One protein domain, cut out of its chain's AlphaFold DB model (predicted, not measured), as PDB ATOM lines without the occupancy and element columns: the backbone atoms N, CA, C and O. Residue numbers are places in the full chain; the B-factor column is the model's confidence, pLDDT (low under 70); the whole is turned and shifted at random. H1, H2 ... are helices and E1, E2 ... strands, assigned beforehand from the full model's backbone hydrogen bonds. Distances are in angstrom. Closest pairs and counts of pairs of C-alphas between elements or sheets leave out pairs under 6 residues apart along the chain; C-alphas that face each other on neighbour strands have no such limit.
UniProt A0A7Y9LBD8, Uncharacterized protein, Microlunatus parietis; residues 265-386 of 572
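What this domain is: This is residues 265 to 386 of the 572 residues of an uncharacterized protein of Microlunatus parietis (UniProt A0A7Y9LBD8). A strongly twisted four-stranded sheet has helix H1 over one face; a smaller three-stranded sheet lies over the same side, loosely and partly face to face with it, its strands crossed against the larger sheet's. H1 meets both sheets, and the long link 304 to 322 reaches away from the larger one. The printed part has 122 residues, in the order E1 E2 E3 E4 E5 E6 E7 H1, of mixed class, with 54 residues in named elements, under half. The sheets, E4 - E5 - E7 - E6 and E1 - E2 - E3, are antiparallel. The whole is compact, with a radius of gyration of the C-alphas of 14.6 A and spans of 45 by 40 by 27 A.

Where its parts are: In the larger sheet, E4 is residues 295 to 303, 21.5 A long, E5 residues 323 to 329, 19.4 A, E7 residues 360 to 364, 12.9 A, and E6 residues 342 to 345, 9.9 A. E1 is residues 265 to 269, 13.0 A, from C-alpha 265 at (54.333, 61.821, 64.123). E2 is residues 272 to 277, 16.4 A, and E3 residues 286 to 291, 16.5 A. H1 is residues 368 to 379, 16.1 A, ending at C-alpha 379 at (51.200, 51.779, 78.350).

How they stand to each other: E4 and E5 are a hairpin at 160 degrees, with N 299 and O 326 2.9 A apart, within hydrogen-bond range. So are N 327 and O 361, 2.9 A, between E5 and E7, and N 345 and O 360, 2.7 A, in the hairpin E6 and E7. H1 is on this sheet at a height of 9.0 A, two layers, a helix on one face of a sheet. It runs along the strands, over E5 at 8 degrees on the local plane, and only just not over E4, on which 2 of its 12 C-alphas fall. The closest C-alphas of E5 and H1 are those of Thr 323 and Pro 368, 5.3 A. E1, E2 and E3 form a meander, each strand the antiparallel neighbour of the one before, with N 267 and O 274 2.8 A apart and N 275 and O 288 2.8 A apart. H1 is on this sheet too; the closest C-alphas of E1 and H1, Val 268 and Leu 377, are 7.1 A apart. Those of E2 and E6, Val 275 and Ala 342, are 7.7 A apart. E3 and E4 meet only through their link. In H1 every O i to N i+4 pair is within hydrogen-bond range.

The domain as a whole: The C-alphas farthest apart, Gly 281 and Glu 386, are 46.1 A apart. The printed part has no cut. The links E4 to E5, E5 to E6 and E6 to E7 are long. Mean pLDDT of the printed part is 78.8; residues 304 to 322, 350 to 355 and 384 to 386 are under 70.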
ATOM      1  N   GLY A 265      54.178  62.405  62.812       93.12
ATOM      2  CA  GLY A 265      54.333  61.821  64.123       93.12
ATOM      3  C   GLY A 265      53.028  61.297  64.681       93.12
ATOM      4  O   GLY A 265      51.998  61.276  64.007       93.12
ATOM      5  N   VAL A 266      53.112  60.877  65.931       94.56
ATOM      6  CA  VAL A 266      51.982  60.427  66.728       94.56
ATOM      7  C   VAL A 266      51.782  61.433  67.852       94.56
ATOM      8  O   VAL A 266      52.742  61.788  68.540       94.56
ATOM      9  N   VAL A 267      50.558  61.914  68.024       94.62
ATOM     10  CA  VAL A 267      50.155  62.671  69.211       94.62
ATOM     11  C   VAL A 267      49.570  61.681  70.201       94.62
ATOM     12  O   VAL A 267      48.725  60.877  69.819       94.62
ATOM     13  N   VAL A 268      50.017  61.726  71.450       92.94
ATOM     14  CA  VAL A 268      49.435  60.946  72.545       92.94
ATOM     15  C   VAL A 268      48.789  61.921  73.521       92.94
ATOM     16  O   VAL A 268      49.484  62.776  74.073       92.94
ATOM     17  N   ASP A 269      47.474  61.832  73.707       92.19
ATOM     18  CA  ASP A 269      46.710  62.724  74.586       92.19
ATOM     19  C   ASP A 269      45.691  61.965  75.458       92.19
ATOM     20  O   ASP A 269      45.677  60.735  75.501       92.19
ATOM     21  N   GLN A 270      44.855  62.685  76.213       89.25
ATOM     22  CA  GLN A 270      43.813  62.057  77.037       89.25
ATOM     23  C   GLN A 270      42.736  61.335  76.228       89.25
ATOM     24  O   GLN A 270      42.125  60.408  76.744       89.25
ATOM     25  N   GLY A 271      42.471  61.772  75.000       90.94
ATOM     26  CA  GLY A 271      41.406  61.220  74.176       90.94
ATOM     27  C   GLY A 271      41.875  60.109  73.243       90.94
ATOM     28  O   GLY A 271      41.024  59.505  72.603       90.94
ATOM     29  N   GLY A 272      43.179  59.850  73.114       94.19
ATOM     30  CA  GLY A 272      43.695  58.733  72.330       94.19
ATOM     31  C   GLY A 272      45.067  58.958  71.703       94.19
ATOM     32  O   GLY A 272      45.906  59.729  72.178       94.19
ATOM     33  N   LEU A 273      45.267  58.269  70.583       95.00
ATOM     34  CA  LEU A 273      46.424  58.382  69.703       95.00
ATOM     35  C   LEU A 273      46.026  59.063  68.398       95.00
ATOM     36  O   LEU A 273      45.077  58.643  67.752       95.00
ATOM     37  N   GLU A 274      46.765  60.076  67.956       96.12
ATOM     38  CA  GLU A 274      46.564  60.692  66.644       96.12
ATOM     39  C   GLU A 274      47.781  60.463  65.747       96.12
ATOM     40  O   GLU A 274      48.851  61.031  65.961       96.12
ATOM     41  N   VAL A 275      47.614  59.659  64.700       95.12
ATOM     42  CA  VAL A 275      48.584  59.531  63.607       95.12
ATOM     43  C   VAL A 275      48.421  60.745  62.698       95.12
ATOM     44  O   VAL A 275      47.385  60.908  62.054       95.12
ATOM     45  N   ARG A 276      49.441  61.606  62.634       94.81
ATOM     46  CA  ARG A 276      49.345  62.893  61.939       94.81
ATOM     47  C   ARG A 276      50.531  63.158  61.019       94.81
ATOM     48  O   ARG A 276      51.689  62.976  61.389       94.81
ATOM     49  N   ARG A 277      50.227  63.678  59.829       92.69
ATOM     50  CA  ARG A 277      51.147  64.331  58.892       92.69
ATOM     51  C   ARG A 277      50.579  65.698  58.529       92.69
ATOM     52  O   ARG A 277      49.461  65.792  58.027       92.69
ATOM     53  N   ASP A 278      51.346  66.751  58.760       90.25
ATOM     54  CA  ASP A 278      50.969  68.103  58.355       90.25
ATOM     55  C   ASP A 278      51.016  68.258  56.829       90.25
ATOM     56  O   ASP A 278      51.744  67.552  56.129       90.25
ATOM     57  N   ARG A 279      50.222  69.191  56.298       89.81
ATOM     58  CA  ARG A 279      50.248  69.544  54.875       89.81
ATOM     59  C   ARG A 279      51.580  70.222  54.544       89.81
ATOM     60  O   ARG A 279      52.000  71.123  55.268       89.81
ATOM     61  N   LEU A 280      52.214  69.825  53.442       83.94
ATOM     62  CA  LEU A 280      53.402  70.499  52.912       83.94
ATOM     63  C   LEU A 280      53.371  70.485  51.379       83.94
ATOM     64  O   LEU A 280      53.297  69.418  50.768       83.94
ATOM     65  N   GLY A 281      53.436  71.666  50.760       87.38
ATOM     66  CA  GLY A 281      53.342  71.814  49.306       87.38
ATOM     67  C   GLY A 281      52.029  71.251  48.750       87.38
ATOM     68  O   GLY A 281      50.946  71.556  49.257       87.38
ATOM     69  N   TRP A 282      52.133  70.405  47.721       85.31
ATOM     70  CA  TRP A 282      50.990  69.734  47.087       85.31
ATOM     71  C   TRP A 282      50.558  68.432  47.775       85.31
ATOM     72  O   TRP A 282      49.523  67.876  47.421       85.31
ATOM     73  N   GLN A 283      51.311  67.924  48.758       83.88
ATOM     74  CA  GLN A 283      50.931  66.703  49.473       83.88
ATOM     75  C   GLN A 283      49.889  67.025  50.559       83.88
ATOM     76  O   GLN A 283      50.158  67.860  51.435       83.88
ATOM     77  N   PRO A 284      48.710  66.371  50.550       88.44
ATOM     78  CA  PRO A 284      47.696  66.601  51.566       88.44
ATOM     79  C   PRO A 284      48.179  66.108  52.935       88.44
ATOM     80  O   PRO A 284      48.859  65.077  53.062       88.44
ATOM     81  N   GLY A 285      47.808  66.857  53.974       89.88
ATOM     82  CA  GLY A 285      47.959  66.398  55.349       89.88
ATOM     83  C   GLY A 285      47.041  65.205  55.622       89.88
ATOM     84  O   GLY A 285      46.028  65.030  54.949       89.88
ATOM     85  N   CYS A 286      47.386  64.389  56.610       93.12
ATOM     86  CA  CYS A 286      46.514  63.331  57.106       93.12
ATOM     87  C   CYS A 286      46.481  63.359  58.632       93.12
ATOM     88  O   CYS A 286      47.478  63.676  59.281       93.12
ATOM     89  N   ARG A 287      45.311  63.074  59.199       95.06
ATOM     90  CA  ARG A 287      45.085  62.970  60.641       95.06
ATOM     91  C   ARG A 287      44.153  61.799  60.872       95.06
ATOM     92  O   ARG A 287      43.101  61.727  60.244       95.06
ATOM     93  N   TRP A 288      44.551  60.891  61.744       95.81
ATOM     94  CA  TRP A 288      43.727  59.766  62.144       95.81
ATOM     95  C   TRP A 288      43.805  59.605  63.651       95.81
ATOM     96  O   TRP A 288      44.859  59.260  64.184       95.81
ATOM     97  N   ARG A 289      42.695  59.913  64.322       95.38
ATOM     98  CA  ARG A 289      42.551  59.781  65.768       95.38
ATOM     99  C   ARG A 289      41.982  58.405  66.097       95.38
ATOM    100  O   ARG A 289      41.018  57.974  65.476       95.38
ATOM    101  N   ILE A 290      42.584  57.765  67.085       94.75
ATOM    102  CA  ILE A 290      42.241  56.450  67.610       94.75
ATOM    103  C   ILE A 290      41.955  56.655  69.094       94.75
ATOM    104  O   ILE A 290      42.900  56.843  69.867       94.75
ATOM    105  N   PRO A 291      40.678  56.700  69.489       94.75
ATOM    106  CA  PRO A 291      40.279  56.743  70.884       94.75
ATOM    107  C   PRO A 291      40.924  55.628  71.708       94.75
ATOM    108  O   PRO A 291      41.125  54.524  71.205       94.75
ATOM    109  N   TRP A 292      41.191  55.876  72.994       93.44
ATOM    110  CA  TRP A 292      41.662  54.808  73.891       93.44
ATOM    111  C   TRP A 292      40.671  53.641  73.972       93.44
ATOM    112  O   TRP A 292      41.099  52.499  74.047       93.44
ATOM    113  N   ALA A 293      39.366  53.916  73.854       92.06
ATOM    114  CA  ALA A 293      38.319  52.895  73.786       92.06
ATOM    115  C   ALA A 293      38.427  51.980  72.549       92.06
ATOM    116  O   ALA A 293      37.971  50.842  72.590       92.06
ATOM    117  N   ASP A 294      39.062  52.443  71.470       93.31
ATOM    118  CA  ASP A 294      39.286  51.649  70.258       93.31
ATOM    119  C   ASP A 294      40.618  50.891  70.302       93.31
ATOM    120  O   ASP A 294      40.866  50.019  69.465       93.31
ATOM    121  N   LEU A 295      41.481  51.202  71.274       91.19
ATOM    122  CA  LEU A 295      42.769  50.559  71.470       91.19
ATOM    123  C   LEU A 295      42.643  49.462  72.528       91.19
ATOM    124  O   LEU A 295      42.531  49.731  73.719       91.19
ATOM    125  N   ARG A 296      42.714  48.207  72.089       87.81
ATOM    126  CA  ARG A 296      42.635  47.040  72.972       87.81
ATOM    127  C   ARG A 296      43.928  46.821  73.745       87.81
ATOM    128  O   ARG A 296      43.903  46.451  74.910       87.81
ATOM    129  N   GLY A 297      45.058  46.963  73.059       86.69
ATOM    130  CA  GLY A 297      46.322  46.456  73.566       86.69
ATOM    131  C   GLY A 297      47.535  46.953  72.808       86.69
ATOM    132  O   GLY A 297      47.460  47.351  71.643       86.69
ATOM    133  N   LEU A 298      48.681  46.869  73.473       86.12
ATOM    134  CA  LEU A 298      49.984  46.958  72.839       86.12
ATOM    135  C   LEU A 298      50.555  45.543  72.722       86.12
ATOM    136  O   LEU A 298      50.898  44.940  73.733       86.12
ATOM    137  N   SER A 299      50.683  45.033  71.497       81.69
ATOM    138  CA  SER A 299      51.246  43.698  71.261       81.69
ATOM    139  C   SER A 299      52.753  43.678  71.527       81.69
ATOM    140  O   SER A 299      53.265  42.761  72.163       81.69
ATOM    141  N   GLY A 300      53.468  44.722  71.097       79.31
ATOM    142  CA  GLY A 300      54.900  44.813  71.343       79.31
ATOM    143  C   GLY A 300      55.631  45.867  70.522       79.31
ATOM    144  O   GLY A 300      55.051  46.644  69.757       79.31
ATOM    145  N   VAL A 301      56.947  45.881  70.727       78.69
ATOM    146  CA  VAL A 301      57.923  46.681  69.987       78.69
ATOM    147  C   VAL A 301      58.831  45.697  69.266       78.69
ATOM    148  O   VAL A 301      59.541  44.930  69.908       78.69
ATOM    149  N   TYR A 302      58.796  45.720  67.938       79.19
ATOM    150  CA  TYR A 302      59.500  44.757  67.097       79.19
ATOM    151  C   TYR A 302      60.500  45.466  66.189       79.19
ATOM    152  O   TYR A 302      60.257  46.585  65.737       79.19
ATOM    153  N   ALA A 303      61.601  44.801  65.858       73.50
ATOM    154  CA  ALA A 303      62.429  45.206  64.728       73.50
ATOM    155  C   ALA A 303      61.589  45.163  63.431       73.50
ATOM    156  O   ALA A 303      60.860  44.201  63.195       73.50
ATOM    157  N   ASP A 304      61.649  46.200  62.590       65.56
ATOM    158  CA  ASP A 304      61.086  46.200  61.236       65.56
ATOM    159  C   ASP A 304      61.971  45.268  60.412       65.56
ATOM    160  O   ASP A 304      63.120  45.619  60.134       65.56
ATOM    161  N   PRO A 305      61.461  44.113  59.961       54.16
ATOM    162  CA  PRO A 305      62.214  43.256  59.047       54.16
ATOM    163  C   PRO A 305      62.442  43.945  57.682       54.16
ATOM    164  O   PRO A 305      63.135  43.441  56.798       54.16
ATOM    165  N   GLY A 306      61.840  45.121  57.463       55.09
ATOM    166  CA  GLY A 306      61.813  45.775  56.170       55.09
ATOM    167  C   GLY A 306      60.961  44.981  55.172       55.09
ATOM    168  O   GLY A 306      60.359  43.953  55.490       55.09
ATOM    169  N   PRO A 307      60.841  45.459  53.928       46.97
ATOM    170  CA  PRO A 307      60.060  44.761  52.911       46.97
ATOM    171  C   PRO A 307      60.720  43.467  52.390       46.97
ATOM    172  O   PRO A 307      60.040  42.707  51.685       46.97
ATOM    173  N   LEU A 308      62.003  43.213  52.702       37.94
ATOM    174  CA  LEU A 308      62.863  42.320  51.912       37.94
ATOM    175  C   LEU A 308      63.870  41.440  52.682       37.94
ATOM    176  O   LEU A 308      64.470  40.599  52.019       37.94
ATOM    177  N   ILE A 309      64.079  41.579  53.998       37.91
ATOM    178  CA  ILE A 309      65.185  40.878  54.682       37.91
ATOM    179  C   ILE A 309      64.666  40.130  55.916       37.91
ATOM    180  O   ILE A 309      63.855  40.652  56.677       37.91
ATOM    181  N   ASP A 310      65.086  38.875  56.079       42.66
ATOM    182  CA  ASP A 310      64.847  38.117  57.307       42.66
ATOM    183  C   ASP A 310      65.602  38.836  58.449       42.66
ATOM    184  O   ASP A 310      66.793  39.094  58.293       42.66
ATOM    185  N   PRO A 311      64.954  39.254  59.552       42.44
ATOM    186  CA  PRO A 311      65.572  40.059  60.609       42.44
ATOM    187  C   PRO A 311      66.837  39.440  61.225       42.44
ATOM    188  O   PRO A 311      67.642  40.186  61.773       42.44
ATOM    189  N   ASP A 312      67.044  38.128  61.087       43.69
ATOM    190  CA  ASP A 312      68.246  37.433  61.569       43.69
ATOM    191  C   ASP A 312      69.422  37.456  60.570       43.69
ATOM    192  O   ASP A 312      70.551  37.162  60.950       43.69
ATOM    193  N   ASP A 313      69.184  37.849  59.311       40.81
ATOM    194  CA  ASP A 313      70.218  37.989  58.271       40.81
ATOM    195  C   ASP A 313      70.850  39.397  58.251       40.81
ATOM    196  O   ASP A 313      71.749  39.672  57.451       40.81
ATOM    197  N   GLN A 314      70.396  40.324  59.107       41.81
ATOM    198  CA  GLN A 314      71.060  41.618  59.271       41.81
ATOM    199  C   GLN A 314      72.153  41.515  60.338       41.81
ATOM    200  O   GLN A 314      71.832  41.347  61.516       41.81
ATOM    201  N   PRO A 315      73.444  41.673  59.982       39.00
ATOM    202  CA  PRO A 315      74.470  41.859  60.992       39.00
ATOM    203  C   PRO A 315      74.107  43.103  61.809       39.00
ATOM    204  O   PRO A 315      73.920  44.186  61.256       39.00
ATOM    205  N   THR A 316      74.021  42.935  63.124       43.31
ATOM    206  CA  THR A 316      73.619  43.903  64.163       43.31
ATOM    207  C   THR A 316      74.514  45.148  64.280       43.31
ATOM    208  O   THR A 316      74.516  45.817  65.310       43.31
ATOM    209  N   LYS A 317      75.277  45.508  63.241       39.31
ATOM    210  CA  LYS A 317      76.210  46.637  63.270       39.31
ATOM    211  C   LYS A 317      75.472  47.981  63.231       39.31
ATOM    212  O   LYS A 317      75.073  48.479  62.181       39.31
ATOM    213  N   ASP A 318      75.326  48.551  64.425       41.25
ATOM    214  CA  ASP A 318      75.263  49.974  64.794       41.25
ATOM    215  C   ASP A 318      74.141  50.858  64.228       41.25
ATOM    216  O   ASP A 318      74.006  52.021  64.615       41.25
ATOM    217  N   ARG A 319      73.264  50.333  63.372       44.56
ATOM    218  CA  ARG A 319      71.990  50.977  63.027       44.56
ATOM    219  C   ARG A 319      70.867  50.024  63.386       44.56
ATOM    220  O   ARG A 319      70.494  49.186  62.573       44.56
ATOM    221  N   GLY A 320      70.366  50.140  64.619       52.25
ATOM    222  CA  GLY A 320      69.261  49.313  65.102       52.25
ATOM    223  C   GLY A 320      68.132  49.260  64.061       52.25
ATOM    224  O   GLY A 320      67.792  50.313  63.505       52.25
ATOM    225  N   PRO A 321      67.594  48.068  63.741       56.97
ATOM    226  CA  PRO A 321      66.559  47.918  62.727       56.97
ATOM    227  C   PRO A 321      65.416  48.881  63.041       56.97
ATOM    228  O   PRO A 321      65.049  49.049  64.211       56.97
ATOM    229  N   ALA A 322      64.884  49.547  62.006       63.41
ATOM    230  CA  ALA A 322      63.789  50.500  62.174       63.41
ATOM    231  C   ALA A 322      62.736  49.855  63.069       63.41
ATOM    232  O   ALA A 322      62.342  48.736  62.817       63.41
ATOM    233  N   THR A 323      62.348  50.469  64.174       78.56
ATOM    234  CA  THR A 323      61.526  49.754  65.155       78.56
ATOM    235  C   THR A 323      60.062  50.039  64.886       78.56
ATOM    236  O   THR A 323      59.706  51.148  64.481       78.56
ATOM    237  N   VAL A 324      59.196  49.052  65.073       84.94
ATOM    238  CA  VAL A 324      57.769  49.213  64.853       84.94
ATOM    239  C   VAL A 324      56.985  48.801  66.078       84.94
ATOM    240  O   VAL A 324      57.147  47.712  66.620       84.94
ATOM    241  N   LEU A 325      56.094  49.700  66.457       88.12
ATOM    242  CA  LEU A 325      55.072  49.476  67.448       88.12
ATOM    243  C   LEU A 325      53.861  48.795  66.805       88.12
ATOM    244  O   LEU A 325      53.433  49.195  65.717       88.12
ATOM    245  N   GLU A 326      53.311  47.790  67.474       90.50
ATOM    246  CA  GLU A 326      52.107  47.085  67.038       90.50
ATOM    247  C   GLU A 326      50.997  47.226  68.074       90.50
ATOM    248  O   GLU A 326      51.129  46.804  69.222       90.50
ATOM    249  N   LEU A 327      49.910  47.852  67.641       91.25
ATOM    250  CA  LEU A 327      48.749  48.192  68.447       91.25
ATOM    251  C   LEU A 327      47.564  47.337  68.000       91.25
ATOM    252  O   LEU A 327      47.275  47.279  66.806       91.25
ATOM    253  N   ILE A 328      46.887  46.685  68.939       89.94
ATOM    254  CA  ILE A 328      45.691  45.877  68.682       89.94
ATOM    255  C   ILE A 328      44.476  46.785  68.833       89.94
ATOM    256  O   ILE A 328      44.321  47.453  69.856       89.94
ATOM    257  N   LEU A 329      43.626  46.823  67.812       92.19
ATOM    258  CA  LEU A 329      42.422  47.646  67.784       92.19
ATOM    259  C   LEU A 329      41.188  46.785  68.077       92.19
ATOM    260  O   LEU A 329      41.125  45.621  67.684       92.19
ATOM    261  N   ASN A 330      40.190  47.362  68.745       89.00
ATOM    262  CA  ASN A 330      38.907  46.699  69.000       89.00
ATOM    263  C   ASN A 330      38.091  46.517  67.720       89.00
ATOM    264  O   ASN A 330      37.434  45.497  67.537       89.00
ATOM    265  N   GLN A 331      38.149  47.503  66.829       87.31
ATOM    266  CA  GLN A 331      37.433  47.507  65.560       87.31
ATOM    267  C   GLN A 331      38.373  47.932  64.438       87.31
ATOM    268  O   GLN A 331      39.446  48.485  64.683       87.31
ATOM    269  N   SER A 332      37.987  47.641  63.195       75.44
ATOM    270  CA  SER A 332      38.725  48.069  62.007       75.44
ATOM    271  C   SER A 332      38.039  49.318  61.468       75.44
ATOM    272  O   SER A 332      37.262  49.194  60.517       75.44
ATOM    273  N   PRO A 333      38.263  50.515  62.045       75.38
ATOM    274  CA  PRO A 333      37.740  51.722  61.429       75.38
ATOM    275  C   PRO A 333      38.310  51.795  60.013       75.38
ATOM    276  O   PRO A 333      39.479  51.461  59.812       75.38
ATOM    277  N   ALA A 334      37.501  52.197  59.031       80.75
ATOM    278  CA  ALA A 334      38.002  52.472  57.690       80.75
ATOM    279  C   ALA A 334      39.047  53.593  57.817       80.75
ATOM    280  O   ALA A 334      38.674  54.738  58.095       80.75
ATOM    281  N   PRO A 335      40.355  53.289  57.719       80.25
ATOM    282  CA  PRO A 335      41.351  54.294  58.020       80.25
ATOM    283  C   PRO A 335      41.350  55.321  56.881       80.25
ATOM    284  O   PRO A 335      41.209  54.939  55.713       80.25
ATOM    285  N   PRO A 336      41.554  56.618  57.169       87.50
ATOM    286  CA  PRO A 336      41.883  57.567  56.116       87.50
ATOM    287  C   PRO A 336      43.212  57.159  55.459       87.50
ATOM    288  O   PRO A 336      43.911  56.256  55.923       87.50
ATOM    289  N   VAL A 337      43.611  57.850  54.389       86.31
ATOM    290  CA  VAL A 337      44.926  57.624  53.768       86.31
ATOM    291  C   VAL A 337      46.032  57.880  54.800       86.31
ATOM    292  O   VAL A 337      46.335  59.024  55.152       86.31
ATOM    293  N   LEU A 338      46.623  56.798  55.305       89.31
ATOM    294  CA  LEU A 338      47.676  56.842  56.312       89.31
ATOM    295  C   LEU A 338      49.026  57.206  55.688       89.31
ATOM    296  O   LEU A 338      49.274  56.925  54.511       89.31
ATOM    297  N   PRO A 339      49.928  57.840  56.458       87.88
ATOM    298  CA  PRO A 339      51.283  58.063  55.983       87.88
ATOM    299  C   PRO A 339      52.000  56.713  55.826       87.88
ATOM    300  O   PRO A 339      51.732  55.786  56.578       87.88
ATOM    301  N   GLY A 340      52.960  56.598  54.903       83.62
ATOM    302  CA  GLY A 340      53.605  55.310  54.576       83.62
ATOM    303  C   GLY A 340      54.351  54.604  55.726       83.62
ATOM    304  O   GLY A 340      54.765  53.456  55.573       83.62
ATOM    305  N   TRP A 341      54.530  55.265  56.877       87.69
ATOM    306  CA  TRP A 341      55.080  54.682  58.106       87.69
ATOM    307  C   TRP A 341      54.013  54.102  59.051       87.69
ATOM    308  O   TRP A 341      54.375  53.428  60.012       87.69
ATOM    309  N   ALA A 342      52.726  54.328  58.784       91.38
ATOM    310  CA  ALA A 342      51.604  53.759  59.519       91.38
ATOM    311  C   ALA A 342      50.734  52.907  58.588       91.38
ATOM    312  O   ALA A 342      50.480  53.272  57.442       91.38
ATOM    313  N   ARG A 343      50.257  51.761  59.073       91.62
ATOM    314  CA  ARG A 343      49.346  50.905  58.305       91.62
ATOM    315  C   ARG A 343      48.409  50.152  59.234       91.62
ATOM    316  O   ARG A 343      48.871  49.574  60.216       91.62
ATOM    317  N   VAL A 344      47.130  50.094  58.862       91.19
ATOM    318  CA  VAL A 344      46.176  49.150  59.451       91.19
ATOM    319  C   VAL A 344      46.275  47.814  58.729       91.19
ATOM    320  O   VAL A 344      46.303  47.741  57.496       91.19
ATOM    321  N   VAL A 345      46.372  46.758  59.514       88.06
ATOM    322  CA  VAL A 345      46.374  45.367  59.091       88.06
ATOM    323  C   VAL A 345      45.009  44.809  59.479       88.06
ATOM    324  O   VAL A 345      44.682  44.834  60.667       88.06
ATOM    325  N   PRO A 346      44.195  44.358  58.512       85.25
ATOM    326  CA  PRO A 346      42.901  43.759  58.809       85.25
ATOM    327  C   PRO A 346      43.035  42.504  59.689       85.25
ATOM    328  O   PRO A 346      44.099  41.871  59.689       85.25
ATOM    329  N   PRO A 347      41.968  42.111  60.403       81.38
ATOM    330  CA  PRO A 347      41.934  40.830  61.103       81.38
ATOM    331  C   PRO A 347      42.206  39.671  60.132       81.38
ATOM    332  O   PRO A 347      41.828  39.723  58.959       81.38
ATOM    333  N   GLY A 348      42.915  38.642  60.593       71.81
ATOM    334  CA  GLY A 348      43.283  37.478  59.783       71.81
ATOM    335  C   GLY A 348      44.372  37.730  58.729       71.81
ATOM    336  O   GLY A 348      44.829  36.784  58.086       71.81
ATOM    337  N   VAL A 349      44.817  38.979  58.542       70.44
ATOM    338  CA  VAL A 349      45.938  39.320  57.656       70.44
ATOM    339  C   VAL A 349      47.214  39.323  58.471       70.44
ATOM    340  O   VAL A 349      47.286  39.981  59.505       70.44
ATOM    341  N   GLU A 350      48.229  38.605  58.006       65.50
ATOM    342  CA  GLU A 350      49.511  38.521  58.689       65.50
ATOM    343  C   GLU A 350      50.226  39.880  58.720       65.50
ATOM    344  O   GLU A 350      50.304  40.627  57.738       65.50
ATOM    345  N   ALA A 351      50.801  40.181  59.875       67.56
ATOM    346  CA  ALA A 351      51.778  41.231  60.031       67.56
ATOM    347  C   ALA A 351      52.825  40.757  61.022       67.56
ATOM    348  O   ALA A 351      52.492  40.270  62.099       67.56
ATOM    349  N   ARG A 352      54.090  40.895  60.617       63.28
ATOM    350  CA  ARG A 352      55.260  40.529  61.421       63.28
ATOM    351  C   ARG A 352      55.149  39.169  62.090       63.28
ATOM    352  O   ARG A 352      55.465  39.039  63.265       63.28
ATOM    353  N   ARG A 353      54.782  38.147  61.320       58.81
ATOM    354  CA  ARG A 353      54.807  36.757  61.775       58.81
ATOM    355  C   ARG A 353      53.714  36.376  62.780       58.81
ATOM    356  O   ARG A 353      53.722  35.252  63.275       58.81
ATOM    357  N   VAL A 354      52.777  37.286  63.051       63.50
ATOM    358  CA  VAL A 354      51.602  37.045  63.891       63.50
ATOM    359  C   VAL A 354      50.360  37.286  63.043       63.50
ATOM    360  O   VAL A 354      50.265  38.294  62.330       63.50
ATOM    361  N   VAL A 355      49.396  36.372  63.104       64.06
ATOM    362  CA  VAL A 355      48.024  36.639  62.657       64.06
ATOM    363  C   VAL A 355      47.199  36.898  63.904       64.06
ATOM    364  O   VAL A 355      47.172  36.070  64.806       64.06
ATOM    365  N   ALA A 356      46.567  38.067  63.955       72.69
ATOM    366  CA  ALA A 356      45.590  38.382  64.983       72.69
ATOM    367  C   ALA A 356      44.189  38.273  64.378       72.69
ATOM    368  O   ALA A 356      43.963  38.635  63.221       72.69
ATOM    369  N   ASP A 357      43.261  37.787  65.183       77.25
ATOM    370  CA  ASP A 357      41.814  37.815  64.972       77.25
ATOM    371  C   ASP A 357      41.252  39.244  64.922       77.25
ATOM    372  O   ASP A 357      40.168  39.469  64.388       77.25
ATOM    373  N   ARG A 358      42.015  40.218  65.432       83.75
ATOM    374  CA  ARG A 358      41.659  41.634  65.474       83.75
ATOM    375  C   ARG A 358      42.502  42.497  64.528       83.75
ATOM    376  O   ARG A 358      43.634  42.146  64.183       83.75
ATOM    377  N   PRO A 359      41.961  43.646  64.089       89.88
ATOM    378  CA  PRO A 359      42.707  44.630  63.319       89.88
ATOM    379  C   PRO A 359      43.869  45.203  64.126       89.88
ATOM    380  O   PRO A 359      43.800  45.365  65.344       89.88
ATOM    381  N   ARG A 360      44.953  45.542  63.429       90.94
ATOM    382  CA  ARG A 360      46.187  46.018  64.056       90.94
ATOM    383  C   ARG A 360      46.712  47.261  63.383       90.94
ATOM    384  O   ARG A 360      46.727  47.347  62.160       90.94
ATOM    385  N   LEU A 361      47.216  48.201  64.165       92.69
ATOM    386  CA  LEU A 361      47.949  49.350  63.664       92.69
ATOM    387  C   LEU A 361      49.450  49.141  63.857       92.69
ATOM    388  O   LEU A 361      49.946  49.019  64.974       92.69
ATOM    389  N   LEU A 362      50.183  49.161  62.747       92.00
ATOM    390  CA  LEU A 362      51.640  49.149  62.737       92.00
ATOM    391  C   LEU A 362      52.169  50.578  62.601       92.00
ATOM    392  O   LEU A 362      51.877  51.233  61.601       92.00
ATOM    393  N   ILE A 363      52.990  51.035  63.550       91.81
ATOM    394  CA  ILE A 363      53.637  52.359  63.534       91.81
ATOM    395  C   ILE A 363      55.155  52.205  63.461       91.81
ATOM    396  O   ILE A 363      55.808  51.903  64.461       91.81
ATOM    397  N   LYS A 364      55.739  52.437  62.283       89.69
ATOM    398  CA  LYS A 364      57.193  52.408  62.086       89.69
ATOM    399  C   LYS A 364      57.826  53.635  62.736       89.69
ATOM    400  O   LYS A 364      57.904  54.679  62.106       89.69
ATOM    401  N   ALA A 365      58.292  53.510  63.974       83.19
ATOM    402  CA  ALA A 365      58.900  54.586  64.755       83.19
ATOM    403  C   ALA A 365      60.228  55.097  64.162       83.19
ATOM    404  O   ALA A 365      60.617  56.239  64.404       83.19
ATOM    405  N   GLY A 366      60.900  54.271  63.353       75.94
ATOM    406  CA  GLY A 366      62.145  54.608  62.658       75.94
ATOM    407  C   GLY A 366      63.402  54.334  63.484       75.94
ATOM    408  O   GLY A 366      64.407  53.929  62.910       75.94
ATOM    409  N   ASP A 367      63.329  54.470  64.810       77.00
ATOM    410  CA  ASP A 367      64.406  54.138  65.747       77.00
ATOM    411  C   ASP A 367      63.865  53.507  67.055       77.00
ATOM    412  O   ASP A 367      62.703  53.755  67.413       77.00
ATOM    413  N   PRO A 368      64.682  52.711  67.779       74.81
ATOM    414  CA  PRO A 368      64.262  52.039  69.013       74.81
ATOM    415  C   PRO A 368      63.829  52.991  70.129       74.81
ATOM    416  O   PRO A 368      62.883  52.692  70.854       74.81
ATOM    417  N   GLY A 369      64.473  54.158  70.250       75.69
ATOM    418  CA  GLY A 369      64.157  55.143  71.286       75.69
ATOM    419  C   GLY A 369      62.772  55.754  71.090       75.69
ATOM    420  O   GLY A 369      61.985  55.835  72.031       75.69
ATOM    421  N   THR A 370      62.425  56.112  69.852       81.81
ATOM    422  CA  THR A 370      61.082  56.589  69.501       81.81
ATOM    423  C   THR A 370      60.021  55.514  69.753       81.81
ATOM    424  O   THR A 370      58.941  55.835  70.252       81.81
ATOM    425  N   ALA A 371      60.314  54.241  69.463       85.31
ATOM    426  CA  ALA A 371      59.385  53.141  69.735       85.31
ATOM    427  C   ALA A 371      59.192  52.890  71.238       85.31
ATOM    428  O   ALA A 371      58.057  52.720  71.681       85.31
ATOM    429  N   ALA A 372      60.274  52.912  72.022       79.69
ATOM    430  CA  ALA A 372      60.228  52.769  73.475       79.69
ATOM    431  C   ALA A 372      59.451  53.918  74.131       79.69
ATOM    432  O   ALA A 372      58.602  53.679  74.987       79.69
ATOM    433  N   GLN A 373      59.669  55.154  73.670       82.50
ATOM    434  CA  GLN A 373      58.928  56.318  74.149       82.50
ATOM    435  C   GLN A 373      57.430  56.211  73.829       82.50
ATOM    436  O   GLN A 373      56.600  56.483  74.693       82.50
ATOM    437  N   LEU A 374      57.070  55.785  72.609       89.56
ATOM    438  CA  LEU A 374      55.670  55.537  72.256       89.56
ATOM    439  C   LEU A 374      55.055  54.453  73.135       89.56
ATOM    440  O   LEU A 374      53.979  54.667  73.684       89.56
ATOM    441  N   ARG A 375      55.749  53.321  73.293       89.50
ATOM    442  CA  ARG A 375      55.326  52.223  74.165       89.50
ATOM    443  C   ARG A 375      55.050  52.719  75.578       89.50
ATOM    444  O   ARG A 375      53.977  52.432  76.082       89.50
ATOM    445  N   TYR A 376      55.969  53.480  76.167       85.56
ATOM    446  CA  TYR A 376      55.827  54.020  77.520       85.56
ATOM    447  C   TYR A 376      54.618  54.958  77.658       85.56
ATOM    448  O   TYR A 376      53.827  54.826  78.592       85.56
ATOM    449  N   LEU A 377      54.439  55.895  76.718       88.06
ATOM    450  CA  LEU A 377      53.299  56.816  76.768       88.06
ATOM    451  C   LEU A 377      51.964  56.098  76.566       88.06
ATOM    452  O   LEU A 377      50.974  56.479  77.185       88.06
ATOM    453  N   ILE A 378      51.939  55.073  75.713       91.12
ATOM    454  CA  ILE A 378      50.747  54.267  75.450       91.12
ATOM    455  C   ILE A 378      50.435  53.372  76.643       91.12
ATOM    456  O   ILE A 378      49.296  53.360  77.088       91.12
ATOM    457  N   SER A 379      51.422  52.685  77.218       86.31
ATOM    458  CA  SER A 379      51.200  51.779  78.350       86.31
ATOM    459  C   SER A 379      50.716  52.505  79.603       86.31
ATOM    460  O   SER A 379      49.936  51.940  80.349       86.31
ATOM    461  N   ARG A 380      51.114  53.768  79.826       86.94
ATOM    462  CA  ARG A 380      50.580  54.587  80.934       86.94
ATOM    463  C   ARG A 380      49.131  55.053  80.734       86.94
ATOM    464  O   ARG A 380      48.557  55.640  81.648       86.94
ATOM    465  N   ARG A 381      48.577  54.907  79.529       85.69
ATOM    466  CA  ARG A 381      47.243  55.407  79.153       85.69
ATOM    467  C   ARG A 381      46.270  54.306  78.783       85.69
ATOM    468  O   ARG A 381      45.067  54.531  78.848       85.69
ATOM    469  N   LEU A 382      46.795  53.163  78.365       84.75
ATOM    470  CA  LEU A 382      46.007  51.993  78.065       84.75
ATOM    471  C   LEU A 382      45.324  51.533  79.366       84.75
ATOM    472  O   LEU A 382      46.025  51.382  80.369       84.75
ATOM    473  N   PRO A 383      43.997  51.332  79.375       72.50
ATOM    474  CA  PRO A 383      43.345  50.660  80.491       72.50
ATOM    475  C   PRO A 383      44.024  49.302  80.688       72.50
ATOM    476  O   PRO A 383      44.253  48.596  79.701       72.50
ATOM    477  N   GLU A 384      44.386  48.950  81.923       67.00
ATOM    478  CA  GLU A 384      44.843  47.592  82.217       67.00
ATOM    479  C   GLU A 384      43.738  46.633  81.767       67.00
ATOM    480  O   GLU A 384      42.595  46.735  82.212       67.00
ATOM    481  N   ALA A 385      44.049  45.779  80.791       59.91
ATOM    482  CA  ALA A 385      43.098  44.787  80.321       59.91
ATOM    483  C   ALA A 385      42.817  43.821  81.477       59.91
ATOM    484  O   ALA A 385      43.765  43.328  82.092       59.91
ATOM    485  N   GLU A 386      41.538  43.564  81.767       57.12
ATOM    486  CA  GLU A 386      41.144  42.604  82.798       57.12
ATOM    487  C   GLU A 386      41.851  41.257  82.542       57.12
ATOM    488  O   GLU A 386      41.786  40.739  81.420       57.12
TER     489      GLU A 386